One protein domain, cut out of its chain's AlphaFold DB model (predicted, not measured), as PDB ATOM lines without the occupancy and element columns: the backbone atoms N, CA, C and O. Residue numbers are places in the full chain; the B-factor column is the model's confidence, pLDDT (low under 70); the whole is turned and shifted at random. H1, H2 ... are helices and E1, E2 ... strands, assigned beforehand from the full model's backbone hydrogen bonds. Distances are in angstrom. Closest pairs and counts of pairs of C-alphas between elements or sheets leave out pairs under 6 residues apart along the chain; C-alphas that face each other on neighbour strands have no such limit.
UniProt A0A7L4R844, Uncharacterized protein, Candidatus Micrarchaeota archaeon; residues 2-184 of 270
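AT A GLANCE: This is residues 2 to 184 of the 270 residues of an uncharacterized protein of Candidatus Micrarchaeota archaeon (UniProt A0A7L4R844). Two sheets stand partly face to face as a sandwich with crossed strands: a large sheet of eight strands, curled like part of a barrel, and a small twisted sheet of four, E2, E3, E6 and E5, over the part of it around E11, E1 and E4. H2 packs on the large sheet at E1, H1 grazes the small sheet beside E5, and the small H3 lies at the far end of H2. The printed part has 183 residues with three named helices followed by twelve named strands; the large sheet runs E7, E4, E1, E11, E12, E10, E8, E9, and both sheets are mixed. The class is mixed, helices and strands, with under half of the residues in named elements; the whole is compact, with a radius of gyration of the C-alphas of 15.6 A, and rounded, spanning 45 by 39 by 28 A.

IN THESE COORDINATES: H1 is residues 2 to 10, 12.2 A long, from C-alpha 2 at (-57.606, -9.765, 25.908); H2 is 18 to 27, 13.9 A, and H3 is 29 to 33. E1, residues 40 to 48, is 20.6 A long and bends by 83 degrees at residue 43. Then come E2, 58 to 62; E3, 69 to 73; E4, 85 to 89; E5, 93 to 98, 15.6 A; E6, 101 to 106, 15.3 A; E7, 110 to 112; E8, 121 to 125; E9, 132 to 136; E10, 144 to 149, 15.6 A; E11, 153 to 159, 16.0 A; and E12, 170 to 173, ending at C-alpha 173 (-51.199, 1.028, 37.140).

HOW THE PARTS SIT: In the large sheet E1 is antiparallel to E11, with N 46 and O 155 2.9 A apart, within hydrogen-bond range. E12 and E10 are parallel, with N 173 and O 148 at 2.8 A. E8 and E9 form a hairpin, with N 133 and O 124 at 2.9 A. In the small sheet E3 and E6 are parallel, with N 102 and O 69 at 2.7 A. The strands of the two sheets stand at 75 degrees; the closest C-alphas of E2 and E11 are those of Tyr 61 and Arg 153, 5.3 A. H2 is on the large sheet, with Asn 18 and Thr 44 its closest C-alphas to E1, 5.6 A. H2 and H3 touch only at the corner, at the C-alphas of Leu 25 and Trp 31, 5.1 A. H1 only grazes the small sheet, with Glu 2 and Leu 95 its closest C-alphas to E5, 7.1 A. Every O i to N i+4 pair is within range in H1 and H2; in H3 0 of 1, with 1 of 2 O i to N i+3 pairs.

THE WHOLE: The C-alphas farthest apart, of Asp 29 and Gly 99, are 46.7 A apart. The printed part has no cut; the link E3 to E4, 11 residues, is long. Mean pLDDT of the printed part is 88.1; residues 25 to 37 and 162 to 165 are under 70.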
ATOM      1  N   GLU A   2     -57.611  -8.295  26.103       80.00
ATOM      2  CA  GLU A   2     -57.606  -9.765  25.908       80.00
ATOM      3  C   GLU A   2     -57.431 -10.167  24.442       80.00
ATOM      4  O   GLU A   2     -56.574 -10.973  24.101       80.00
ATOM      5  N   GLU A   3     -58.196  -9.520  23.566       83.38
ATOM      6  CA  GLU A   3     -58.135  -9.756  22.127       83.38
ATOM      7  C   GLU A   3     -56.753  -9.455  21.537       83.38
ATOM      8  O   GLU A   3     -56.292 -10.146  20.635       83.38
ATOM      9  N   ALA A   4     -56.066  -8.444  22.063       84.19
ATOM     10  CA  ALA A   4     -54.723  -8.106  21.630       84.19
ATOM     11  C   ALA A   4     -53.686  -9.145  22.087       84.19
ATOM     12  O   ALA A   4     -52.827  -9.511  21.292       84.19
ATOM     13  N   LEU A   5     -53.798  -9.654  23.323       86.25
ATOM     14  CA  LEU A   5     -52.975 -10.772  23.806       86.25
ATOM     15  C   LEU A   5     -53.200 -12.023  22.959       86.25
ATOM     16  O   LEU A   5     -52.247 -12.573  22.422       86.25
ATOM     17  N   ARG A   6     -54.467 -12.402  22.750       87.88
ATOM     18  CA  ARG A   6     -54.844 -13.555  21.925       87.88
ATOM     19  C   ARG A   6     -54.273 -13.446  20.510       87.88
ATOM     20  O   ARG A   6     -53.661 -14.391  20.027       87.88
ATOM     21  N   ARG A   7     -54.438 -12.291  19.855       87.75
ATOM     22  CA  ARG A   7     -53.893 -12.056  18.508       87.75
ATOM     23  C   ARG A   7     -52.369 -12.106  18.478       87.75
ATOM     24  O   ARG A   7     -51.820 -12.633  17.517       87.75
ATOM     25  N   ALA A   8     -51.692 -11.556  19.488       87.44
ATOM     26  CA  ALA A   8     -50.237 -11.627  19.579       87.44
ATOM     27  C   ALA A   8     -49.769 -13.084  19.728       87.44
ATOM     28  O   ALA A   8     -48.913 -13.519  18.960       87.44
ATOM     29  N   ASP A   9     -50.398 -13.851  20.622       88.50
ATOM     30  CA  ASP A   9     -50.096 -15.270  20.842       88.50
ATOM     31  C   ASP A   9     -50.329 -16.111  19.577       88.50
ATOM     32  O   ASP A   9     -49.459 -16.883  19.172       88.50
ATOM     33  N   GLU A  10     -51.470 -15.932  18.903       88.62
ATOM     34  CA  GLU A  10     -51.803 -16.635  17.654       88.62
ATOM     35  C   GLU A  10     -50.847 -16.301  16.507       88.62
ATOM     36  O   GLU A  10     -50.540 -17.158  15.679       88.62
ATOM     37  N   ALA A  11     -50.370 -15.059  16.463       85.88
ATOM     38  CA  ALA A  11     -49.412 -14.597  15.470       85.88
ATOM     39  C   ALA A  11     -47.953 -14.935  15.827       85.88
ATOM     40  O   ALA A  11     -47.059 -14.644  15.033       85.88
ATOM     41  N   GLY A  12     -47.690 -15.506  17.010       88.38
ATOM     42  CA  GLY A  12     -46.330 -15.715  17.513       88.38
ATOM     43  C   GLY A  12     -45.551 -14.407  17.703       88.38
ATOM     44  O   GLY A  12     -44.327 -14.393  17.576       88.38
ATOM     45  N   LEU A  13     -46.256 -13.303  17.961       89.06
ATOM     46  CA  LEU A  13     -45.686 -11.976  18.180       89.06
ATOM     47  C   LEU A  13     -45.502 -11.718  19.670       89.06
ATOM     48  O   LEU A  13     -46.316 -12.141  20.481       89.06
ATOM     49  N   VAL A  14     -44.469 -10.955  20.022       90.75
ATOM     50  CA  VAL A  14     -44.220 -10.523  21.401       90.75
ATOM     51  C   VAL A  14     -44.794  -9.127  21.606       90.75
ATOM     52  O   VAL A  14     -44.507  -8.215  20.829       90.75
ATOM     53  N   ILE A  15     -45.590  -8.931  22.656       91.81
ATOM     54  CA  ILE A  15     -45.994  -7.589  23.082       91.81
ATOM     55  C   ILE A  15     -44.805  -6.941  23.792       91.81
ATOM     56  O   ILE A  15     -44.255  -7.494  24.742       91.81
ATOM     57  N   ALA A  16     -44.402  -5.755  23.341       91.88
ATOM     58  CA  ALA A  16     -43.218  -5.080  23.848       91.88
ATOM     59  C   ALA A  16     -43.350  -4.790  25.349       91.88
ATOM     60  O   ALA A  16     -44.294  -4.125  25.782       91.88
ATOM     61  N   SER A  17     -42.381  -5.242  26.146       93.94
ATOM     62  CA  SER A  17     -42.341  -4.946  27.581       93.94
ATOM     63  C   SER A  17     -42.193  -3.454  27.866       93.94
ATOM     64  O   SER A  17     -41.666  -2.683  27.063       93.94
ATOM     65  N   ASN A  18     -42.555  -3.048  29.076       92.50
ATOM     66  CA  ASN A  18     -42.339  -1.716  29.621       92.50
ATOM     67  C   ASN A  18     -40.870  -1.276  29.489       92.50
ATOM     68  O   ASN A  18     -40.588  -0.152  29.062       92.50
ATOM     69  N   LYS A  19     -39.922  -2.183  29.772       92.19
ATOM     70  CA  LYS A  19     -38.487  -1.930  29.585       92.19
ATOM     71  C   LYS A  19     -38.119  -1.731  28.116       92.19
ATOM     72  O   LYS A  19     -37.359  -0.811  27.801       92.19
ATOM     73  N   ARG A  20     -38.620  -2.592  27.222       88.81
ATOM     74  CA  ARG A  20     -38.334  -2.510  25.781       88.81
ATOM     75  C   ARG A  20     -38.916  -1.241  25.177       88.81
ATOM     76  O   ARG A  20     -38.194  -0.548  24.468       88.81
ATOM     77  N   MET A  21     -40.137  -0.868  25.551       85.94
ATOM     78  CA  MET A  21     -40.737   0.414  25.189       85.94
ATOM     79  C   MET A  21     -39.876   1.596  25.638       85.94
ATOM     80  O   MET A  21     -39.552   2.462  24.829       85.94
ATOM     81  N   SER A  22     -39.428   1.616  26.897       83.88
ATOM     82  CA  SER A  22     -38.527   2.671  27.378       83.88
ATOM     83  C   SER A  22     -37.222   2.726  26.592       83.88
ATOM     84  O   SER A  22     -36.751   3.812  26.265       83.88
ATOM     85  N   LYS A  23     -36.643   1.569  26.249       82.81
ATOM     86  CA  LYS A  23     -35.426   1.511  25.436       82.81
ATOM     87  C   LYS A  23     -35.669   2.010  24.013       82.81
ATOM     88  O   LYS A  23     -34.853   2.783  23.535       82.81
ATOM     89  N   ALA A  24     -36.743   1.598  23.347       72.38
ATOM     90  CA  ALA A  24     -37.051   2.019  21.979       72.38
ATOM     91  C   ALA A  24     -37.290   3.534  21.898       72.38
ATOM     92  O   ALA A  24     -36.737   4.204  21.031       72.38
ATOM     93  N   LEU A  25     -38.024   4.085  22.869       65.62
ATOM     94  CA  LEU A  25     -38.332   5.514  22.916       65.62
ATOM     95  C   LEU A  25     -37.119   6.385  23.278       65.62
ATOM     96  O   LEU A  25     -37.089   7.557  22.918       65.62
ATOM     97  N   VAL A  26     -36.133   5.852  24.008       60.00
ATOM     98  CA  VAL A  26     -34.921   6.591  24.422       60.00
ATOM     99  C   VAL A  26     -33.728   6.319  23.498       60.00
ATOM    100  O   VAL A  26     -32.867   7.175  23.345       60.00
ATOM    101  N   GLY A  27     -33.648   5.137  22.897       53.06
ATOM    102  CA  GLY A  27     -32.445   4.603  22.256       53.06
ATOM    103  C   GLY A  27     -32.262   4.945  20.780       53.06
ATOM    104  O   GLY A  27     -31.234   4.576  20.222       53.06
ATOM    105  N   SER A  28     -33.215   5.630  20.148       55.88
ATOM    106  CA  SER A  28     -33.044   6.163  18.793       55.88
ATOM    107  C   SER A  28     -33.366   7.651  18.759       55.88
ATOM    108  O   SER A  28     -34.371   8.067  19.340       55.88
ATOM    109  N   ASP A  29     -32.584   8.414  18.007       55.50
ATOM    110  CA  ASP A  29     -32.768   9.861  17.855       55.50
ATOM    111  C   ASP A  29     -34.138  10.218  17.246       55.50
ATOM    112  O   ASP A  29     -34.725  11.245  17.583       55.50
ATOM    113  N   GLU A  30     -34.692   9.329  16.414       57.78
ATOM    114  CA  GLU A  30     -36.009   9.481  15.785       57.78
ATOM    115  C   GLU A  30     -37.130   9.562  16.837       57.78
ATOM    116  O   GLU A  30     -37.853  10.561  16.911       57.78
ATOM    117  N   TRP A  31     -37.199   8.579  17.742       56.94
ATOM    118  CA  TRP A  31     -38.189   8.544  18.828       56.94
ATOM    119  C   TRP A  31     -37.894   9.513  19.983       56.94
ATOM    120  O   TRP A  31     -38.813   9.888  20.706       56.94
ATOM    121  N   GLN A  32     -36.647   9.967  20.166       54.50
ATOM    122  CA  GLN A  32     -36.314  10.956  21.206       54.50
ATOM    123  C   GLN A  32     -36.996  12.315  20.976       54.50
ATOM    124  O   GLN A  32     -37.252  13.038  21.944       54.50
ATOM    125  N   SER A  33     -37.286  12.655  19.716       53.56
ATOM    126  CA  SER A  33     -38.016  13.875  19.348       53.56
ATOM    127  C   SER A  33     -39.525  13.769  19.606       53.56
ATOM    128  O   SER A  33     -40.182  14.781  19.866       53.56
ATOM    129  N   ILE A  34     -40.060  12.544  19.617       55.22
ATOM    130  CA  ILE A  34     -41.466  12.245  19.881       55.22
ATOM    131  C   ILE A  34     -41.669  12.232  21.397       55.22
ATOM    132  O   ILE A  34     -41.470  11.236  22.095       55.22
ATOM    133  N   ARG A  35     -42.029  13.403  21.928       52.81
ATOM    134  CA  ARG A  35     -42.391  13.555  23.346       52.81
ATOM    135  C   ARG A  35     -43.762  12.957  23.646       52.81
ATOM    136  O   ARG A  35     -43.964  12.440  24.740       52.81
ATOM    137  N   GLU A  36     -44.642  12.968  22.650       55.59
ATOM    138  CA  GLU A  36     -45.968  12.362  22.666       55.59
ATOM    139  C   GLU A  36     -45.847  10.841  22.446       55.59
ATOM    140  O   GLU A  36     -45.912  10.335  21.332       55.59
ATOM    141  N   ALA A  37     -45.596  10.086  23.514       61.59
ATOM    142  CA  ALA A  37     -45.698   8.625  23.504       61.59
ATOM    143  C   ALA A  37     -47.075   8.113  23.021       61.59
ATOM    144  O   ALA A  37     -48.118   8.703  23.262       61.59
ATOM    145  N   PHE A  38     -47.135   6.936  22.408       71.06
ATOM    146  CA  PHE A  38     -48.440   6.338  22.129       71.06
ATOM    147  C   PHE A  38     -49.054   5.825  23.429       71.06
ATOM    148  O   PHE A  38     -48.462   5.001  24.127       71.06
ATOM    149  N   ALA A  39     -50.249   6.324  23.733       82.44
ATOM    150  CA  ALA A  39     -51.144   5.762  24.727       82.44
ATOM    151  C   ALA A  39     -51.401   4.281  24.416       82.44
ATOM    152  O   ALA A  39     -52.189   3.956  23.523       82.44
ATOM    153  N   CYS A  40     -50.717   3.374  25.108       88.00
ATOM    154  CA  CYS A  40     -50.856   1.949  24.841       88.00
ATOM    155  C   CYS A  40     -50.701   1.087  26.093       88.00
ATOM    156  O   CYS A  40     -50.018   1.443  27.060       88.00
ATOM    157  N   TRP A  41     -51.314  -0.088  26.024       91.38
ATOM    158  CA  TRP A  41     -50.952  -1.230  26.844       91.38
ATOM    159  C   TRP A  41     -49.603  -1.782  26.382       91.38
ATOM    160  O   TRP A  41     -49.307  -1.818  25.184       91.38
ATOM    161  N   ASN A  42     -48.790  -2.229  27.331       92.31
ATOM    162  CA  ASN A  42     -47.534  -2.910  27.041       92.31
ATOM    163  C   ASN A  42     -47.565  -4.365  27.523       92.31
ATOM    164  O   ASN A  42     -48.508  -4.798  28.185       92.31
ATOM    165  N   GLY A  43     -46.536  -5.122  27.153       93.69
ATOM    166  CA  GLY A  43     -46.394  -6.541  27.467       93.69
ATOM    167  C   GLY A  43     -46.003  -6.823  28.913       93.69
ATOM    168  O   GLY A  43     -45.800  -7.979  29.250       93.69
ATOM    169  N   THR A  44     -45.899  -5.806  29.770       95.44
ATOM    170  CA  THR A  44     -45.634  -5.990  31.193       95.44
ATOM    171  C   THR A  44     -46.945  -6.055  31.947       95.44
ATOM    172  O   THR A  44     -47.754  -5.124  31.923       95.44
ATOM    173  N   MET A  45     -47.133  -7.136  32.687       94.50
ATOM    174  CA  MET A  45     -48.212  -7.279  33.642       94.50
ATOM    175  C   MET A  45     -47.685  -7.139  35.062       94.50
ATOM    176  O   MET A  45     -46.615  -7.646  35.394       94.50
ATOM    177  N   THR A  46     -48.453  -6.468  35.915       96.31
ATOM    178  CA  THR A  46     -48.105  -6.293  37.324       96.31
ATOM    179  C   THR A  46     -49.201  -6.804  38.243       96.31
ATOM    180  O   THR A  46     -50.387  -6.756  37.907       96.31
ATOM    181  N   ALA A  47     -48.796  -7.269  39.422       96.31
ATOM    182  CA  ALA A  47     -49.697  -7.567  40.520       96.31
ATOM    183  C   ALA A  47     -49.102  -7.090  41.847       96.31
ATOM    184  O   ALA A  47     -47.962  -7.410  42.188       96.31
ATOM    185  N   TYR A  48     -49.869  -6.312  42.604       97.31
ATOM    186  CA  TYR A  48     -49.458  -5.802  43.910       97.31
ATOM    187  C   TYR A  48     -50.666  -5.619  44.828       97.31
ATOM    188  O   TYR A  48     -51.803  -5.477  44.371       97.31
ATOM    189  N   ASP A  49     -50.399  -5.622  46.130       96.94
ATOM    190  CA  ASP A  49     -51.394  -5.396  47.176       96.94
ATOM    191  C   ASP A  49     -51.312  -3.969  47.738       96.94
ATOM    192  O   ASP A  49     -50.390  -3.207  47.421       96.94
ATOM    193  N   GLU A  50     -52.269  -3.624  48.598       96.56
ATOM    194  CA  GLU A  50     -52.315  -2.349  49.312       96.56
ATOM    195  C   GLU A  50     -50.950  -1.989  49.937       96.56
ATOM    196  O   GLU A  50     -50.249  -2.861  50.477       96.56
ATOM    197  N   PRO A  51     -50.555  -0.700  49.928       96.00
ATOM    198  CA  PRO A  51     -49.308  -0.279  50.551       96.00
ATOM    199  C   PRO A  51     -49.182  -0.773  52.004       96.00
ATOM    200  O   PRO A  51     -50.069  -0.597  52.835       96.00
ATOM    201  N   GLY A  52     -48.047  -1.394  52.328       96.25
ATOM    202  CA  GLY A  52     -47.749  -1.933  53.656       96.25
ATOM    203  C   GLY A  52     -48.391  -3.288  53.982       96.25
ATOM    204  O   GLY A  52     -48.033  -3.878  55.018       96.25
ATOM    205  N   LYS A  53     -49.275  -3.818  53.123       97.56
ATOM    206  CA  LYS A  53     -49.824  -5.168  53.279       97.56
ATOM    207  C   LYS A  53     -48.861  -6.241  52.794       97.56
ATOM    208  O   LYS A  53     -47.985  -6.012  51.964       97.56
ATOM    209  N   LYS A  54     -48.976  -7.407  53.434       97.75
ATOM    210  CA  LYS A  54     -48.211  -8.605  53.096       97.75
ATOM    211  C   LYS A  54     -48.910  -9.322  51.949       97.75
ATOM    212  O   LYS A  54     -50.118  -9.514  52.042       97.75
ATOM    213  N   LEU A  55     -48.155  -9.790  50.961       97.38
ATOM    214  CA  LEU A  55     -48.706 -10.623  49.898       97.38
ATOM    215  C   LEU A  55     -49.303 -11.916  50.468       97.38
ATOM    216  O   LEU A  55     -48.658 -12.613  51.259       97.38
ATOM    217  N   GLY A  56     -50.526 -12.233  50.045       96.94
ATOM    218  CA  GLY A  56     -51.138 -13.546  50.235       96.94
ATOM    219  C   GLY A  56     -50.584 -14.587  49.256       96.94
ATOM    220  O   GLY A  56     -49.537 -14.391  48.648       96.94
ATOM    221  N   LYS A  57     -51.308 -15.700  49.094       96.75
ATOM    222  CA  LYS A  57     -51.000 -16.727  48.076       96.75
ATOM    223  C   LYS A  57     -51.429 -16.313  46.667       96.75
ATOM    224  O   LYS A  57     -50.896 -16.809  45.684       96.75
ATOM    225  N   THR A  58     -52.409 -15.427  46.576       95.31
ATOM    226  CA  THR A  58     -52.926 -14.868  45.330       95.31
ATOM    227  C   THR A  58     -53.165 -13.378  45.524       95.31
ATOM    228  O   THR A  58     -53.421 -12.911  46.641       95.31
ATOM    229  N   ILE A  59     -53.077 -12.629  44.432       95.19
ATOM    230  CA  ILE A  59     -53.545 -11.250  44.349       95.19
ATOM    231  C   ILE A  59     -54.729 -11.266  43.394       95.19
ATOM    232  O   ILE A  59     -54.644 -11.797  42.290       95.19
ATOM    233  N   GLU A  60     -55.844 -10.709  43.845       93.75
ATOM    234  CA  GLU A  60     -57.080 -10.638  43.071       93.75
ATOM    235  C   GLU A  60     -57.488  -9.185  42.880       93.75
ATOM    236  O   GLU A  60     -57.439  -8.392  43.829       93.75
ATOM    237  N   TYR A  61     -57.916  -8.863  41.669       92.38
ATOM    238  CA  TYR A  61     -58.482  -7.577  41.292       92.38
ATOM    239  C   TYR A  61     -59.776  -7.823  40.521       92.38
ATOM    240  O   TYR A  61     -59.834  -8.723  39.690       92.38
ATOM    241  N   VAL A  62     -60.819  -7.050  40.801       90.69
ATOM    242  CA  VAL A  62     -62.070  -7.103  40.042       90.69
ATOM    243  C   VAL A  62     -62.217  -5.772  39.336       90.69
ATOM    244  O   VAL A  62     -62.245  -4.728  39.987       90.69
ATOM    245  N   ASP A  63     -62.284  -5.823  38.014       87.62
ATOM    246  CA  ASP A  63     -62.583  -4.655  37.203       87.62
ATOM    247  C   ASP A  63     -64.026  -4.225  37.487       87.62
ATOM    248  O   ASP A  63     -64.971  -4.985  37.270       87.62
ATOM    249  N   SER A  64     -64.195  -3.016  38.016       88.69
ATOM    250  CA  SER A  64     -65.501  -2.492  38.413       88.69
ATOM    251  C   SER A  64     -66.446  -2.264  37.235       88.69
ATOM    252  O   SER A  64     -67.658  -2.263  37.436       88.69
ATOM    253  N   GLU A  65     -65.920  -2.059  36.025       88.19
ATOM    254  CA  GLU A  65     -66.737  -1.804  34.837       88.19
ATOM    255  C   GLU A  65     -67.269  -3.106  34.241       88.19
ATOM    256  O   GLU A  65     -68.444  -3.208  33.891       88.19
ATOM    257  N   THR A  66     -66.412  -4.122  34.152       86.56
ATOM    258  CA  THR A  66     -66.747  -5.394  33.490       86.56
ATOM    259  C   THR A  66     -67.145  -6.499  34.465       86.56
ATOM    260  O   THR A  66     -67.632  -7.547  34.045       86.56
ATOM    261  N   SER A  67     -66.946  -6.288  35.772       88.88
ATOM    262  CA  SER A  67     -67.048  -7.312  36.828       88.88
ATOM    263  C   SER A  67     -66.136  -8.526  36.614       88.88
ATOM    264  O   SER A  67     -66.300  -9.558  37.269       88.88
ATOM    265  N   ILE A  68     -65.162  -8.418  35.708       86.12
ATOM    266  CA  ILE A  68     -64.204  -9.479  35.436       86.12
ATOM    267  C   ILE A  68     -63.199  -9.540  36.584       86.12
ATOM    268  O   ILE A  68     -62.592  -8.537  36.967       86.12
ATOM    269  N   ARG A  69     -62.996 -10.746  37.118       89.56
ATOM    270  CA  ARG A  69     -62.006 -10.999  38.165       89.56
ATOM    271  C   ARG A  69     -60.682 -11.441  37.559       89.56
ATOM    272  O   ARG A  69     -60.655 -12.469  36.905       89.56
ATOM    273  N   TYR A  70     -59.608 -10.726  37.855       89.69
ATOM    274  CA  TYR A  70     -58.226 -11.034  37.505       89.69
ATOM    275  C   TYR A  70     -57.508 -11.652  38.703       89.69
ATOM    276  O   TYR A  70     -57.498 -11.070  39.791       89.69
ATOM    277  N   VAL A  71     -56.893 -12.817  38.505       91.62
ATOM    278  CA  VAL A  71     -56.172 -13.551  39.557       91.62
ATOM    279  C   VAL A  71     -54.710 -13.733  39.162       91.62
ATOM    280  O   VAL A  71     -54.430 -14.206  38.063       91.62
ATOM    281  N   PHE A  72     -53.794 -13.390  40.072       93.00
ATOM    282  CA  PHE A  72     -52.350 -13.585  39.926       93.00
ATOM    283  C   PHE A  72     -51.815 -14.464  41.073       93.00
ATOM    284  O   PHE A  72     -51.896 -14.051  42.238       93.00
ATOM    285  N   PRO A  73     -51.268 -15.660  40.799       92.12
ATOM    286  CA  PRO A  73     -50.662 -16.505  41.825       92.12
ATOM    287  C   PRO A  73     -49.322 -15.929  42.304       92.12
ATOM    288  O   PRO A  73     -48.467 -15.556  41.505       92.12
ATOM    289  N   VAL A  74     -49.125 -15.860  43.621       94.19
ATOM    290  CA  VAL A  74     -47.880 -15.364  44.224       94.19
ATOM    291  C   VAL A  74     -46.914 -16.539  44.410       94.19
ATOM    292  O   VAL A  74     -47.282 -17.490  45.106       94.19
ATOM    293  N   PRO A  75     -45.684 -16.486  43.858       92.44
ATOM    294  CA  PRO A  75     -44.659 -17.492  44.138       92.44
ATOM    295  C   PRO A  75     -44.406 -17.639  45.644       92.44
ATOM    296  O   PRO A  75     -44.424 -16.649  46.383       92.44
ATOM    297  N   GLU A  76     -44.179 -18.866  46.115       95.19
ATOM    298  CA  GLU A  76     -44.104 -19.186  47.547       95.19
ATOM    299  C   GLU A  76     -43.034 -18.356  48.275       95.19
ATOM    300  O   GLU A  76     -43.274 -17.821  49.359       95.19
ATOM    301  N   GLU A  77     -41.891 -18.135  47.627       94.56
ATOM    302  CA  GLU A  77     -40.773 -17.322  48.106       94.56
ATOM    303  C   GLU A  77     -41.088 -15.817  48.231       94.56
ATOM    304  O   GLU A  77     -40.248 -15.019  48.674       94.56
ATOM    305  N   HIS A  78     -42.260 -15.378  47.770       94.81
ATOM    306  CA  HIS A  78     -42.714 -13.985  47.801       94.81
ATOM    307  C   HIS A  78     -43.938 -13.770  48.692       94.81
ATOM    308  O   HIS A  78     -44.235 -12.624  49.047       94.81
ATOM    309  N   VAL A  79     -44.590 -14.847  49.131       97.25
ATOM    310  CA  VAL A  79     -45.673 -14.788  50.117       97.25
ATOM    311  C   VAL A  79     -45.170 -14.114  51.399       97.25
ATOM    312  O   VAL A  79     -44.071 -14.365  51.892       97.25
ATOM    313  N   GLY A  80     -45.975 -13.212  51.955       97.81
ATOM    314  CA  GLY A  80     -45.656 -12.503  53.192       97.81
ATOM    315  C   GLY A  80     -44.780 -11.254  53.028       97.81
ATOM    316  O   GLY A  80     -44.659 -10.489  53.993       97.81
ATOM    317  N   LYS A  81     -44.198 -11.009  51.844       97.75
ATOM    318  CA  LYS A  81     -43.443  -9.775  51.557       97.75
ATOM    319  C   LYS A  81     -44.379  -8.568  51.484       97.75
ATOM    320  O   LYS A  81     -45.547  -8.704  51.137       97.75
ATOM    321  N   LYS A  82     -43.868  -7.384  51.828       97.81
ATOM    322  CA  LYS A  82     -44.598  -6.105  51.781       97.81
ATOM    323  C   LYS A  82     -43.976  -5.180  50.753       97.81
ATOM    324  O   LYS A  82     -42.764  -5.244  50.571       97.81
ATOM    325  N   ASN A  83     -44.774  -4.265  50.198       97.06
ATOM    326  CA  ASN A  83     -44.297  -3.227  49.273       97.06
ATOM    327  C   ASN A  83     -43.466  -3.832  48.135       97.06
ATOM    328  O   ASN A  83     -42.331  -3.436  47.879       97.06
ATOM    329  N   VAL A  84     -44.023  -4.856  47.506       97.25
ATOM    330  CA  VAL A  84     -43.454  -5.505  46.331       97.25
ATOM    331  C   VAL A  84     -44.487  -5.444  45.220       97.25
ATOM    332  O   VAL A  84     -45.691  -5.470  45.492       97.25
ATOM    333  N   VAL A  85     -44.014  -5.383  43.985       97.88
ATOM    334  CA  VAL A  85     -44.845  -5.623  42.808       97.88
ATOM    335  C   VAL A  85     -44.292  -6.838  42.083       97.88
ATOM    336  O   VAL A  85     -43.091  -6.926  41.806       97.88
ATOM    337  N   LEU A  86     -45.172  -7.808  41.859       97.69
ATOM    338  CA  LEU A  86     -44.904  -8.957  41.010       97.69
ATOM    339  C   LEU A  86     -45.019  -8.500  39.564       97.69
ATOM    340  O   LEU A  86     -45.909  -7.713  39.239       97.69
ATOM    341  N   VAL A  87     -44.124  -8.985  38.717       97.31
ATOM    342  CA  VAL A  87     -44.050  -8.599  37.312       97.31
ATOM    343  C   VAL A  87     -43.984  -9.854  36.460       97.31
ATOM    344  O   VAL A  87     -43.204 -10.750  36.757       97.31
ATOM    345  N   ALA A  88     -44.776  -9.915  35.400       95.44
ATOM    346  CA  ALA A  88     -44.641 -10.913  34.348       95.44
ATOM    347  C   ALA A  88     -44.547 -10.179  33.010       95.44
ATOM    348  O   ALA A  88     -45.222  -9.171  32.811       95.44
ATOM    349  N   GLU A  89     -43.699 -10.657  32.111       95.75
ATOM    350  CA  GLU A  89     -43.529 -10.080  30.777       95.75
ATOM    351  C   GLU A  89     -44.135 -11.026  29.749       95.75
ATOM    352  O   GLU A  89     -44.094 -12.235  29.924       95.75
ATOM    353  N   HIS A  90     -44.718 -10.507  28.676       94.44
ATOM    354  CA  HIS A  90     -45.188 -11.339  27.573       94.44
ATOM    355  C   HIS A  90     -43.971 -11.933  26.833       94.44
ATOM    356  O   HIS A  90     -43.005 -11.197  26.603       94.44
ATOM    357  N   PRO A  91     -43.967 -13.233  26.463       93.69
ATOM    358  CA  PRO A  91     -45.052 -14.227  26.521       93.69
ATOM    359  C   PRO A  91     -45.039 -15.141  27.767       93.69
ATOM    360  O   PRO A  91     -45.617 -16.232  27.759       93.69
ATOM    361  N   ASP A  92     -44.394 -14.725  28.856       92.75
ATOM    362  CA  ASP A  92     -44.285 -15.496  30.102       92.75
ATOM    363  C   ASP A  92     -45.570 -15.479  30.938       92.75
ATOM    364  O   ASP A  92     -45.578 -15.948  32.074       92.75
ATOM    365  N   PHE A  93     -46.679 -14.982  30.397       90.69
ATOM    366  CA  PHE A  93     -48.005 -15.172  30.966       90.69
ATOM    367  C   PHE A  93     -49.043 -15.405  29.875       90.69
ATOM    368  O   PHE A  93     -48.936 -14.874  28.771       90.69
ATOM    369  N   THR A  94     -50.076 -16.169  30.216       85.06
ATOM    370  CA  THR A  94     -51.267 -16.349  29.385       85.06
ATOM    371  C   THR A  94     -52.500 -15.869  30.134       85.06
ATOM    372  O   THR A  94     -52.596 -15.991  31.360       85.06
ATOM    373  N   LEU A  95     -53.446 -15.301  29.389       81.94
ATOM    374  CA  LEU A  95     -54.754 -14.935  29.911       81.94
ATOM    375  C   LEU A  95     -55.739 -16.058  29.594       81.94
ATOM    376  O   LEU A  95     -56.114 -16.265  28.442       81.94
ATOM    377  N   GLU A  96     -56.167 -16.773  30.625       86.56
ATOM    378  CA  GLU A  96     -57.151 -17.841  30.513       86.56
ATOM    379  C   GLU A  96     -58.496 -17.412  31.095       86.56
ATOM    380  O   GLU A  96     -58.598 -16.483  31.902       86.56
ATOM    381  N   THR A  97     -59.550 -18.112  30.684       84.44
ATOM    382  CA  THR A  97     -60.911 -17.875  31.164       84.44
ATOM    383  C   THR A  97     -61.440 -19.097  31.902       84.44
ATOM    384  O   THR A  97     -61.539 -20.175  31.324       84.44
ATOM    385  N   ASP A  98     -61.854 -18.891  33.150       85.19
ATOM    386  CA  ASP A  98     -62.636 -19.828  33.958       85.19
ATOM    387  C   ASP A  98     -63.984 -19.175  34.312       85.19
ATOM    388  O   ASP A  98     -64.129 -18.425  35.288       85.19
ATOM    389  N   GLY A  99     -64.969 -19.359  33.428       86.00
ATOM    390  CA  GLY A  99     -66.257 -18.663  33.491       86.00
ATOM    391  C   GLY A  99     -66.096 -17.140  33.399       86.00
ATOM    392  O   GLY A  99     -65.604 -16.615  32.404       86.00
ATOM    393  N   ASN A 100     -66.501 -16.422  34.452       81.00
ATOM    394  CA  ASN A 100     -66.328 -14.961  34.558       81.00
ATOM    395  C   ASN A 100     -64.999 -14.559  35.225       81.00
ATOM    396  O   ASN A 100     -64.742 -13.375  35.452       81.00
ATOM    397  N   THR A 101     -64.163 -15.534  35.580       83.12
ATOM    398  CA  THR A 101     -62.834 -15.285  36.134       83.12
ATOM    399  C   THR A 101     -61.821 -15.312  35.002       83.12
ATOM    400  O   THR A 101     -61.744 -16.274  34.240       83.12
ATOM    401  N   ARG A 102     -61.027 -14.255  34.902       81.88
ATOM    402  CA  ARG A 102     -59.796 -14.239  34.130       81.88
ATOM    403  C   ARG A 102     -58.649 -14.644  35.029       81.88
ATOM    404  O   ARG A 102     -58.340 -14.007  36.037       81.88
ATOM    405  N   ILE A 103     -58.033 -15.750  34.667       82.31
ATOM    406  CA  ILE A 103     -56.888 -16.275  35.385       82.31
ATOM    407  C   ILE A 103     -55.675 -15.864  34.579       82.31
ATOM    408  O   ILE A 103     -55.592 -16.176  33.392       82.31
ATOM    409  N   VAL A 104     -54.749 -15.155  35.220       80.44
ATOM    410  CA  VAL A 104     -53.456 -14.928  34.596       80.44
ATOM    411  C   VAL A 104     -52.479 -15.949  35.128       80.44
ATOM    412  O   VAL A 104     -52.141 -15.961  36.314       80.44
ATOM    413  N   GLN A 105     -52.026 -16.807  34.227       81.88
ATOM    414  CA  GLN A 105     -51.024 -17.805  34.540       81.88
ATOM    415  C   GLN A 105     -49.661 -17.281  34.108       81.88
ATOM    416  O   GLN A 105     -49.242 -17.462  32.966       81.88
ATOM    417  N   ALA A 106     -48.975 -16.600  35.026       84.81
ATOM    418  CA  ALA A 106     -47.576 -16.252  34.834       84.81
ATOM    419  C   ALA A 106     -46.702 -17.504  35.019       84.81
ATOM    420  O   ALA A 106     -46.743 -18.150  36.065       84.81
ATOM    421  N   LYS A 107     -45.922 -17.843  33.992       84.56
ATOM    422  CA  LYS A 107     -44.925 -18.920  33.979       84.56
ATOM    423  C   LYS A 107     -43.633 -18.478  34.658       84.56
ATOM    424  O   LYS A 107     -43.070 -19.231  35.446       84.56
ATOM    425  N   GLU A 108     -43.191 -17.255  34.369       90.56
ATOM    426  CA  GLU A 108     -42.062 -16.611  35.035       90.56
ATOM    427  C   GLU A 108     -42.558 -15.350  35.747       90.56
ATOM    428  O   GLU A 108     -43.180 -14.474  35.145       90.56
ATOM    429  N   VAL A 109     -42.291 -15.268  37.052       94.06
ATOM    430  CA  VAL A 109     -42.663 -14.118  37.875       94.06
ATOM    431  C   VAL A 109     -41.406 -13.438  38.388       94.06
ATOM    432  O   VAL A 109     -40.639 -13.975  39.184       94.06
ATOM    433  N   GLY A 110     -41.225 -12.209  37.934       95.56
ATOM    434  CA  GLY A 110     -40.300 -11.246  38.482       95.56
ATOM    435  C   GLY A 110     -40.820 -10.554  39.732       95.56
ATOM    436  O   GLY A 110     -42.023 -10.463  39.968       95.56
ATOM    437  N   VAL A 111     -39.899  -9.972  40.501       97.12
ATOM    438  CA  VAL A 111     -40.237  -9.075  41.609       97.12
ATOM    439  C   VAL A 111     -39.435  -7.800  41.518       97.12
ATOM    440  O   VAL A 111     -38.209  -7.834  41.427       97.12
ATOM    441  N   VAL A 112     -40.137  -6.679  41.649       98.06
ATOM    442  CA  VAL A 112     -39.534  -5.398  41.996       98.06
ATOM    443  C   VAL A 112     -39.727  -5.190  43.491       98.06
ATOM    444  O   VAL A 112     -40.848  -5.095  44.002       98.06
ATOM    445  N   SER A 113     -38.602  -5.186  44.202       95.94
ATOM    446  CA  SER A 113     -38.572  -4.892  45.634       95.94
ATOM    447  C   SER A 113     -38.730  -3.389  45.868       95.94
ATOM    448  O   SER A 113     -38.513  -2.591  44.958       95.94
ATOM    449  N   GLU A 114     -39.110  -3.001  47.086       97.06
ATOM    450  CA  GLU A 114     -39.280  -1.589  47.466       97.06
ATOM    451  C   GLU A 114     -40.251  -0.824  46.549       97.06
ATOM    452  O   GLU A 114     -40.023   0.333  46.195       97.06
ATOM    453  N   PHE A 115     -41.349  -1.470  46.154       98.06
ATOM    454  CA  PHE A 115     -42.392  -0.831  45.365       98.06
ATOM    455  C   PHE A 115     -42.975   0.374  46.132       98.06
ATOM    456  O   PHE A 115     -43.345   0.223  47.306       98.06
ATOM    457  N   PRO A 116     -43.052   1.575  45.528       97.81
ATOM    458  CA  PRO A 116     -43.340   2.781  46.285       97.81
ATOM    459  C   PRO A 116     -44.710   2.798  46.962       97.81
ATOM    460  O   PRO A 116     -45.749   2.495  46.372       97.81
ATOM    461  N   VAL A 117     -44.724   3.231  48.224       96.44
ATOM    462  CA  VAL A 117     -45.950   3.366  49.026       96.44
ATOM    463  C   VAL A 117     -46.836   4.502  48.514       96.44
ATOM    464  O   VAL A 117     -48.045   4.331  48.434       96.44
ATOM    465  N   ALA A 118     -46.241   5.640  48.155       96.25
ATOM    466  CA  ALA A 118     -46.981   6.783  47.632       96.25
ATOM    467  C   ALA A 118     -47.162   6.667  46.110       96.25
ATOM    468  O   ALA A 118     -46.216   6.348  45.393       96.25
ATOM    469  N   SER A 119     -48.378   6.946  45.641       95.50
ATOM    470  CA  SER A 119     -48.686   7.180  44.227       95.50
ATOM    471  C   SER A 119     -48.351   8.629  43.845       95.50
ATOM    472  O   SER A 119     -47.919   9.409  44.698       95.50
ATOM    473  N   GLU A 120     -48.539   8.990  42.581       94.69
ATOM    474  CA  GLU A 120     -48.468  10.357  42.049       94.69
ATOM    475  C   GLU A 120     -47.112  11.047  42.271       94.69
ATOM    476  O   GLU A 120     -47.012  12.227  42.610       94.69
ATOM    477  N   ASN A 121     -46.028  10.282  42.147       96.81
ATOM    478  CA  ASN A 121     -44.673  10.751  42.425       96.81
ATOM    479  C   ASN A 121     -43.649  10.137  41.465       96.81
ATOM    480  O   ASN A 121     -43.915   9.146  40.786       96.81
ATOM    481  N   TRP A 122     -42.456  10.732  41.439       97.31
ATOM    482  CA  TRP A 122     -41.330  10.300  40.616       97.31
ATOM    483  C   TRP A 122     -40.401   9.363  41.388       97.31
ATOM    484  O   TRP A 122     -39.994   9.662  42.512       97.31
ATOM    485  N   TYR A 123     -40.039   8.247  40.762       97.94
ATOM    486  CA  TYR A 123     -39.184   7.192  41.317       97.94
ATOM    487  C   TYR A 123     -38.179   6.729  40.277       97.94
ATOM    488  O   TYR A 123     -38.389   6.947  39.090       97.94
ATOM    489  N   LEU A 124     -37.110   6.052  40.684       97.56
ATOM    490  CA  LEU A 124     -36.278   5.362  39.701       97.56
ATOM    491  C   LEU A 124     -37.051   4.184  39.103       97.56
ATOM    492  O   LEU A 124     -37.817   3.517  39.799       97.56
ATOM    493  N   GLY A 125     -36.852   3.934  37.811       96.69
ATOM    494  CA  GLY A 125     -37.296   2.692  37.186       96.69
ATOM    495  C   GLY A 125     -36.392   1.526  37.591       96.69
ATOM    496  O   GLY A 125     -35.167   1.656  37.605       96.69
ATOM    497  N   ASP A 126     -36.995   0.380  37.894       97.88
ATOM    498  CA  ASP A 126     -36.275  -0.871  38.111       97.88
ATOM    499  C   ASP A 126     -35.382  -1.212  36.905       97.88
ATOM    500  O   ASP A 126     -35.748  -1.013  35.742       97.88
ATOM    501  N   ALA A 127     -34.192  -1.751  37.165       95.69
ATOM    502  CA  ALA A 127     -33.223  -2.004  36.106       95.69
ATOM    503  C   ALA A 127     -33.732  -3.021  35.068       95.69
ATOM    504  O   ALA A 127     -33.466  -2.832  33.874       95.69
ATOM    505  N   LYS A 128     -34.480  -4.049  35.497       96.50
ATOM    506  CA  LYS A 128     -34.985  -5.130  34.639       96.50
ATOM    507  C   LYS A 128     -36.322  -4.760  33.993       96.50
ATOM    508  O   LYS A 128     -36.437  -4.869  32.777       96.50
ATOM    509  N   TYR A 129     -37.284  -4.272  34.773       96.88
ATOM    510  CA  TYR A 129     -38.672  -4.083  34.318       96.88
ATOM    511  C   TYR A 129     -39.048  -2.620  34.056       96.88
ATOM    512  O   TYR A 129     -40.081  -2.334  33.452       96.88
ATOM    513  N   ASP A 130     -38.218  -1.670  34.497       96.00
ATOM    514  CA  ASP A 130     -38.475  -0.226  34.392       96.00
ATOM    515  C   ASP A 130     -39.775   0.225  35.088       96.00
ATOM    516  O   ASP A 130     -40.387   1.233  34.734       96.00
ATOM    517  N   ILE A 131     -40.197  -0.541  36.093       97.50
ATOM    518  CA  ILE A 131     -41.310  -0.228  36.991       97.50
ATOM    519  C   ILE A 131     -40.778   0.624  38.155       97.50
ATOM    520  O   ILE A 131     -39.690   0.328  38.651       97.50
ATOM    521  N   PRO A 132     -41.498   1.667  38.607       97.75
ATOM    522  CA  PRO A 132     -41.113   2.487  39.757       97.75
ATOM    523  C   PRO A 132     -40.664   1.681  40.987       97.75
ATOM    524  O   PRO A 132     -41.372   0.780  41.433       97.75
ATOM    525  N   THR A 133     -39.511   2.035  41.561       98.25
ATOM    526  CA  THR A 133     -38.927   1.388  42.749       98.25
ATOM    527  C   THR A 133     -38.169   2.378  43.640       98.25
ATOM    528  O   THR A 133     -37.681   3.419  43.189       98.25
ATOM    529  N   GLY A 134     -38.066   2.045  44.926       97.44
ATOM    530  CA  GLY A 134     -37.202   2.716  45.885       97.44
ATOM    531  C   GLY A 134     -37.738   4.065  46.359       97.44
ATOM    532  O   GLY A 134     -38.930   4.253  46.627       97.44
ATOM    533  N   LYS A 135     -36.824   5.022  46.538       97.62
ATOM    534  CA  LYS A 135     -37.131   6.354  47.078       97.62
ATOM    535  C   LYS A 135     -37.565   7.321  45.981       97.62
ATOM    536  O   LYS A 135     -37.196   7.173  44.819       97.62
ATOM    537  N   LYS A 136     -38.317   8.347  46.393       98.19
ATOM    538  CA  LYS A 136     -38.680   9.467  45.519       98.19
ATOM    539  C   LYS A 136     -37.422  10.139  44.969       98.19
ATOM    540  O   LYS A 136     -36.443  10.307  45.698       98.19
ATOM    541  N   VAL A 137     -37.488  10.553  43.712       98.19
ATOM    542  CA  VAL A 137     -36.446  11.324  43.025       98.19
ATOM    543  C   VAL A 137     -37.052  12.548  42.349       98.19
ATOM    544  O   VAL A 137     -38.270  12.694  42.285       98.19
ATOM    545  N   ASP A 138     -36.198  13.442  41.863       97.38
ATOM    546  CA  ASP A 138     -36.638  14.610  41.111       97.38
ATOM    547  C   ASP A 138     -37.082  14.233  39.687       97.38
ATOM    548  O   ASP A 138     -36.497  13.353  39.050       97.38
ATOM    549  N   SER A 139     -38.096  14.928  39.170       94.06
ATOM    550  CA  SER A 139     -38.603  14.768  37.798       94.06
ATOM    551  C   SER A 139     -37.589  15.114  36.698       94.06
ATOM    552  O   SER A 139     -37.750  14.685  35.553       94.06
ATOM    553  N   SER A 140     -36.550  15.885  37.033       93.06
ATOM    554  CA  SER A 140     -35.417  16.216  36.160       93.06
ATOM    555  C   SER A 140     -34.444  15.054  35.959       93.06
ATOM    556  O   SER A 140     -33.576  15.131  35.095       93.06
ATOM    557  N   ASN A 141     -34.574  13.966  36.724       93.44
ATOM    558  CA  ASN A 141     -33.801  12.757  36.484       93.44
ATOM    559  C   ASN A 141     -34.399  11.977  35.298       93.44
ATOM    560  O   ASN A 141     -35.542  11.526  35.350       93.44
ATOM    561  N   ASP A 142     -33.617  11.760  34.243       88.50
ATOM    562  CA  ASP A 142     -34.069  11.056  33.032       88.50
ATOM    563  C   ASP A 142     -34.451   9.583  33.273       88.50
ATOM    564  O   ASP A 142     -35.297   9.011  32.575       88.50
ATOM    565  N   ALA A 143     -33.865   8.959  34.298       91.25
ATOM    566  CA  ALA A 143     -34.223   7.613  34.733       91.25
ATOM    567  C   ALA A 143     -35.494   7.584  35.599       91.25
ATOM    568  O   ALA A 143     -35.962   6.500  35.959       91.25
ATOM    569  N   ALA A 144     -36.065   8.747  35.934       94.69
ATOM    570  CA  ALA A 144     -37.280   8.813  36.720       94.69
ATOM    571  C   ALA A 144     -38.491   8.304  35.930       94.69
ATOM    572  O   ALA A 144     -38.639   8.523  34.722       94.69
ATOM    573  N   ARG A 145     -39.379   7.628  36.645       94.19
ATOM    574  CA  ARG A 145     -40.686   7.165  36.207       94.19
ATOM    575  C   ARG A 145     -41.729   7.742  37.135       94.19
ATOM    576  O   ARG A 145     -41.591   7.664  38.357       94.19
ATOM    577  N   TYR A 146     -42.749   8.339  36.543       94.38
ATOM    578  CA  TYR A 146     -43.888   8.811  37.301       94.38
ATOM    579  C   TYR A 146     -44.809   7.624  37.564       94.38
ATOM    580  O   TYR A 146     -45.254   6.965  36.623       94.38
ATOM    581  N   LEU A 147     -45.054   7.331  38.836       95.44
ATOM    582  CA  LEU A 147     -45.945   6.260  39.257       95.44
ATOM    583  C   LEU A 147     -47.347   6.816  39.450       95.44
ATOM    584  O   LEU A 147     -47.553   7.658  40.323       95.44
ATOM    585  N   TRP A 148     -48.307   6.269  38.719       94.25
ATOM    586  CA  TRP A 148     -49.720   6.441  39.021       94.25
ATOM    587  C   TRP A 148     -50.334   5.062  39.271       94.25
ATOM    588  O   TRP A 148     -50.296   4.195  38.401       94.25
ATOM    589  N   ARG A 149     -50.851   4.818  40.478       94.19
ATOM    590  CA  ARG A 149     -51.403   3.521  40.881       94.19
ATOM    591  C   ARG A 149     -52.617   3.651  41.793       94.19
ATOM    592  O   ARG A 149     -52.688   4.577  42.598       94.19
ATOM    593  N   ILE A 150     -53.502   2.658  41.730       93.56
ATOM    594  CA  ILE A 150     -54.523   2.413  42.763       93.56
ATOM    595  C   ILE A 150     -53.953   1.569  43.910       93.56
ATOM    596  O   ILE A 150     -52.799   1.131  43.863       93.56
ATOM    597  N   GLU A 151     -54.760   1.330  44.944       92.81
ATOM    598  CA  GLU A 151     -54.348   0.610  46.153       92.81
ATOM    599  C   GLU A 151     -53.854  -0.813  45.862       92.81
ATOM    600  O   GLU A 151     -52.756  -1.170  46.286       92.81
ATOM    601  N   LYS A 152     -54.626  -1.582  45.087       94.06
ATOM    602  CA  LYS A 152     -54.373  -2.983  44.728       94.06
ATOM    603  C   LYS A 152     -54.772  -3.224  43.276       94.06
ATOM    604  O   LYS A 152     -55.819  -2.741  42.847       94.06
ATOM    605  N   ARG A 153     -53.979  -4.001  42.533       92.94
ATOM    606  CA  ARG A 153     -54.266  -4.306  41.123       92.94
ATOM    607  C   ARG A 153     -53.621  -5.604  40.658       92.94
ATOM    608  O   ARG A 153     -52.543  -5.966  41.122       92.94
ATOM    609  N   VAL A 154     -54.266  -6.221  39.668       92.25
ATOM    610  CA  VAL A 154     -53.668  -7.151  38.705       92.25
ATOM    611  C   VAL A 154     -53.994  -6.639  37.302       92.25
ATOM    612  O   VAL A 154     -55.157  -6.358  37.020       92.25
ATOM    613  N   GLY A 155     -52.997  -6.493  36.428       91.38
ATOM    614  CA  GLY A 155     -53.239  -6.135  35.026       91.38
ATOM    615  C   GLY A 155     -52.019  -5.578  34.301       91.38
ATOM    616  O   GLY A 155     -50.957  -5.382  34.899       91.38
ATOM    617  N   LEU A 156     -52.178  -5.326  32.997       92.12
ATOM    618  CA  LEU A 156     -51.131  -4.735  32.160       92.12
ATOM    619  C   LEU A 156     -50.786  -3.314  32.605       92.12
ATOM    620  O   LEU A 156     -51.612  -2.614  33.200       92.12
ATOM    621  N   VAL A 157     -49.564  -2.899  32.291       93.81
ATOM    622  CA  VAL A 157     -49.080  -1.536  32.494       93.81
ATOM    623  C   VAL A 157     -49.439  -0.683  31.278       93.81
ATOM    624  O   VAL A 157     -49.187  -1.070  30.136       93.81
ATOM    625  N   ALA A 158     -50.021   0.491  31.521       91.56
ATOM    626  CA  ALA A 158     -50.260   1.499  30.491       91.56
ATOM    627  C   ALA A 158     -49.148   2.561  30.484       91.56
ATOM    628  O   ALA A 158     -48.531   2.856  31.515       91.56
ATOM    629  N   ARG A 159     -48.901   3.154  29.312       87.06
ATOM    630  CA  ARG A 159     -47.931   4.242  29.116       87.06
ATOM    631  C   ARG A 159     -48.589   5.468  28.497       87.06
ATOM    632  O   ARG A 159     -49.497   5.341  27.685       87.06
ATOM    633  N   GLY A 160     -48.057   6.641  28.843       74.06
ATOM    634  CA  GLY A 160     -48.210   7.848  28.031       74.06
ATOM    635  C   GLY A 160     -49.491   8.670  28.204       74.06
ATOM    636  O   GLY A 160     -49.827   9.370  27.265       74.06
ATOM    637  N   ILE A 161     -50.223   8.639  29.327       71.25
ATOM    638  CA  ILE A 161     -51.438   9.481  29.458       71.25
ATOM    639  C   ILE A 161     -51.606  10.124  30.831       71.25
ATOM    640  O   ILE A 161     -51.964   9.444  31.776       71.25
ATOM    641  N   TYR A 162     -51.537  11.451  30.914       65.19
ATOM    642  CA  TYR A 162     -51.987  12.233  32.066       65.19
ATOM    643  C   TYR A 162     -52.792  13.457  31.637       65.19
ATOM    644  O   TYR A 162     -52.210  14.443  31.202       65.19
ATOM    645  N   GLY A 163     -54.119  13.453  31.780       59.97
ATOM    646  CA  GLY A 163     -54.915  14.681  31.616       59.97
ATOM    647  C   GLY A 163     -54.672  15.439  30.298       59.97
ATOM    648  O   GLY A 163     -54.631  16.665  30.303       59.97
ATOM    649  N   GLY A 164     -54.449  14.714  29.194       60.59
ATOM    650  CA  GLY A 164     -54.112  15.275  27.875       60.59
ATOM    651  C   GLY A 164     -52.611  15.440  27.599       60.59
ATOM    652  O   GLY A 164     -52.230  15.657  26.455       60.59
ATOM    653  N   TYR A 165     -51.754  15.286  28.607       65.19
ATOM    654  CA  TYR A 165     -50.306  15.225  28.448       65.19
ATOM    655  C   TYR A 165     -49.851  13.797  28.234       65.19
ATOM    656  O   TYR A 165     -50.269  12.865  28.918       65.19
ATOM    657  N   VAL A 166     -48.927  13.645  27.308       70.31
ATOM    658  CA  VAL A 166     -48.376  12.361  26.942       70.31
ATOM    659  C   VAL A 166     -46.882  12.420  27.246       70.31
ATOM    660  O   VAL A 166     -46.143  13.105  26.550       70.31
ATOM    661  N   ASP A 167     -46.433  11.752  28.315       80.50
ATOM    662  CA  ASP A 167     -45.004  11.611  28.646       80.50
ATOM    663  C   ASP A 167     -44.650  10.127  28.710       80.50
ATOM    664  O   ASP A 167     -45.250   9.330  29.441       80.50
ATOM    665  N   ARG A 168     -43.618   9.749  27.952       81.25
ATOM    666  CA  ARG A 168     -43.102   8.381  27.922       81.25
ATOM    667  C   ARG A 168     -42.726   7.854  29.304       81.25
ATOM    668  O   ARG A 168     -42.760   6.649  29.482       81.25
ATOM    669  N   ARG A 169     -42.347   8.690  30.271       88.56
ATOM    670  CA  ARG A 169     -41.886   8.274  31.610       88.56
ATOM    671  C   ARG A 169     -43.024   7.920  32.562       88.56
ATOM    672  O   ARG A 169     -42.751   7.521  33.694       88.56
ATOM    673  N   TYR A 170     -44.273   8.083  32.144       90.50
ATOM    674  CA  TYR A 170     -45.415   7.791  32.995       90.50
ATOM    675  C   TYR A 170     -45.775   6.310  32.938       90.50
ATOM    676  O   TYR A 170     -45.933   5.748  31.853       90.50
ATOM    677  N   VAL A 171     -45.897   5.700  34.115       92.38
ATOM    678  CA  VAL A 171     -46.220   4.286  34.317       92.38
ATOM    679  C   VAL A 171     -47.558   4.207  35.045       92.38
ATOM    680  O   VAL A 171     -47.637   4.501  36.242       92.38
ATOM    681  N   TYR A 172     -48.600   3.814  34.308       93.06
ATOM    682  CA  TYR A 172     -49.972   3.754  34.807       93.06
ATOM    683  C   TYR A 172     -50.365   2.344  35.202       93.06
ATOM    684  O   TYR A 172     -50.393   1.420  34.385       93.06
ATOM    685  N   LEU A 173     -50.711   2.224  36.475       93.62
ATOM    686  CA  LEU A 173     -51.199   1.028  37.140       93.62
ATOM    687  C   LEU A 173     -52.590   1.283  37.743       93.62
ATOM    688  O   LEU A 173     -52.971   0.652  38.723       93.62
ATOM    689  N   ASP A 174     -53.380   2.202  37.194       91.75
ATOM    690  CA  ASP A 174     -54.761   2.505  37.615       91.75
ATOM    691  C   ASP A 174     -55.826   2.251  36.535       91.75
ATOM    692  O   ASP A 174     -56.924   1.835  36.882       91.75
ATOM    693  N   TYR A 175     -55.496   2.368  35.242       90.25
ATOM    694  CA  TYR A 175     -56.445   2.091  34.154       90.25
ATOM    695  C   TYR A 175     -57.023   0.677  34.194       90.25
ATOM    696  O   TYR A 175     -56.267  -0.293  34.163       90.25
ATOM    697  N   ALA A 176     -58.344   0.539  34.207       87.50
ATOM    698  CA  ALA A 176     -58.975  -0.770  34.138       87.50
ATOM    699  C   ALA A 176     -58.567  -1.514  32.847       87.50
ATOM    700  O   ALA A 176     -58.390  -0.883  31.802       87.50
ATOM    701  N   PRO A 177     -58.418  -2.848  32.878       81.44
ATOM    702  CA  PRO A 177     -58.205  -3.663  31.679       81.44
ATOM    703  C   PRO A 177     -59.227  -3.451  30.548       81.44
ATOM    704  O   PRO A 177     -58.910  -3.714  29.384       81.44
ATOM    705  N   SER A 178     -60.434  -2.986  30.887       82.00
ATOM    706  CA  SER A 178     -61.496  -2.579  29.958       82.00
ATOM    707  C   SER A 178     -61.160  -1.342  29.121       82.00
ATOM    708  O   SER A 178     -61.768  -1.133  28.070       82.00
ATOM    709  N   PHE A 179     -60.194  -0.527  29.551       85.62
ATOM    710  CA  PHE A 179     -59.890   0.735  28.895       85.62
ATOM    711  C   PHE A 179     -59.322   0.510  27.485       85.62
ATOM    712  O   PHE A 179     -58.442  -0.333  27.252       85.62
ATOM    713  N   ALA A 180     -59.843   1.277  26.527       81.56
ATOM    714  CA  ALA A 180     -59.566   1.109  25.107       81.56
ATOM    715  C   ALA A 180     -58.213   1.726  24.716       81.56
ATOM    716  O   ALA A 180     -58.150   2.817  24.156       81.56
ATOM    717  N   PHE A 181     -57.124   1.008  24.994       85.25
ATOM    718  CA  PHE A 181     -55.813   1.292  24.410       85.25
ATOM    719  C   PHE A 181     -55.410   0.239  23.381       85.25
ATOM    720  O   PHE A 181     -55.768  -0.938  23.491       85.25
ATOM    721  N   GLY A 182     -54.604   0.669  22.408       85.50
ATOM    722  CA  GLY A 182     -53.848  -0.248  21.558       85.50
ATOM    723  C   GLY A 182     -52.760  -0.983  22.349       85.50
ATOM    724  O   GLY A 182     -52.486  -0.657  23.505       85.50
ATOM    725  N   VAL A 183     -52.120  -1.964  21.716       86.25
ATOM    726  CA  VAL A 183     -50.921  -2.641  22.236       86.25
ATOM    727  C   VAL A 183     -49.733  -2.375  21.322       86.25
ATOM    728  O   VAL A 183     -49.887  -2.329  20.102       86.25
ATOM    729  N   ALA A 184     -48.545  -2.241  21.901       82.56
ATOM    730  CA  ALA A 184     -47.307  -2.237  21.132       82.56
ATOM    731  C   ALA A 184     -46.806  -3.678  20.967       82.56
ATOM    732  O   ALA A 184     -46.398  -4.304  21.942       82.56
TER     733      ALA A 184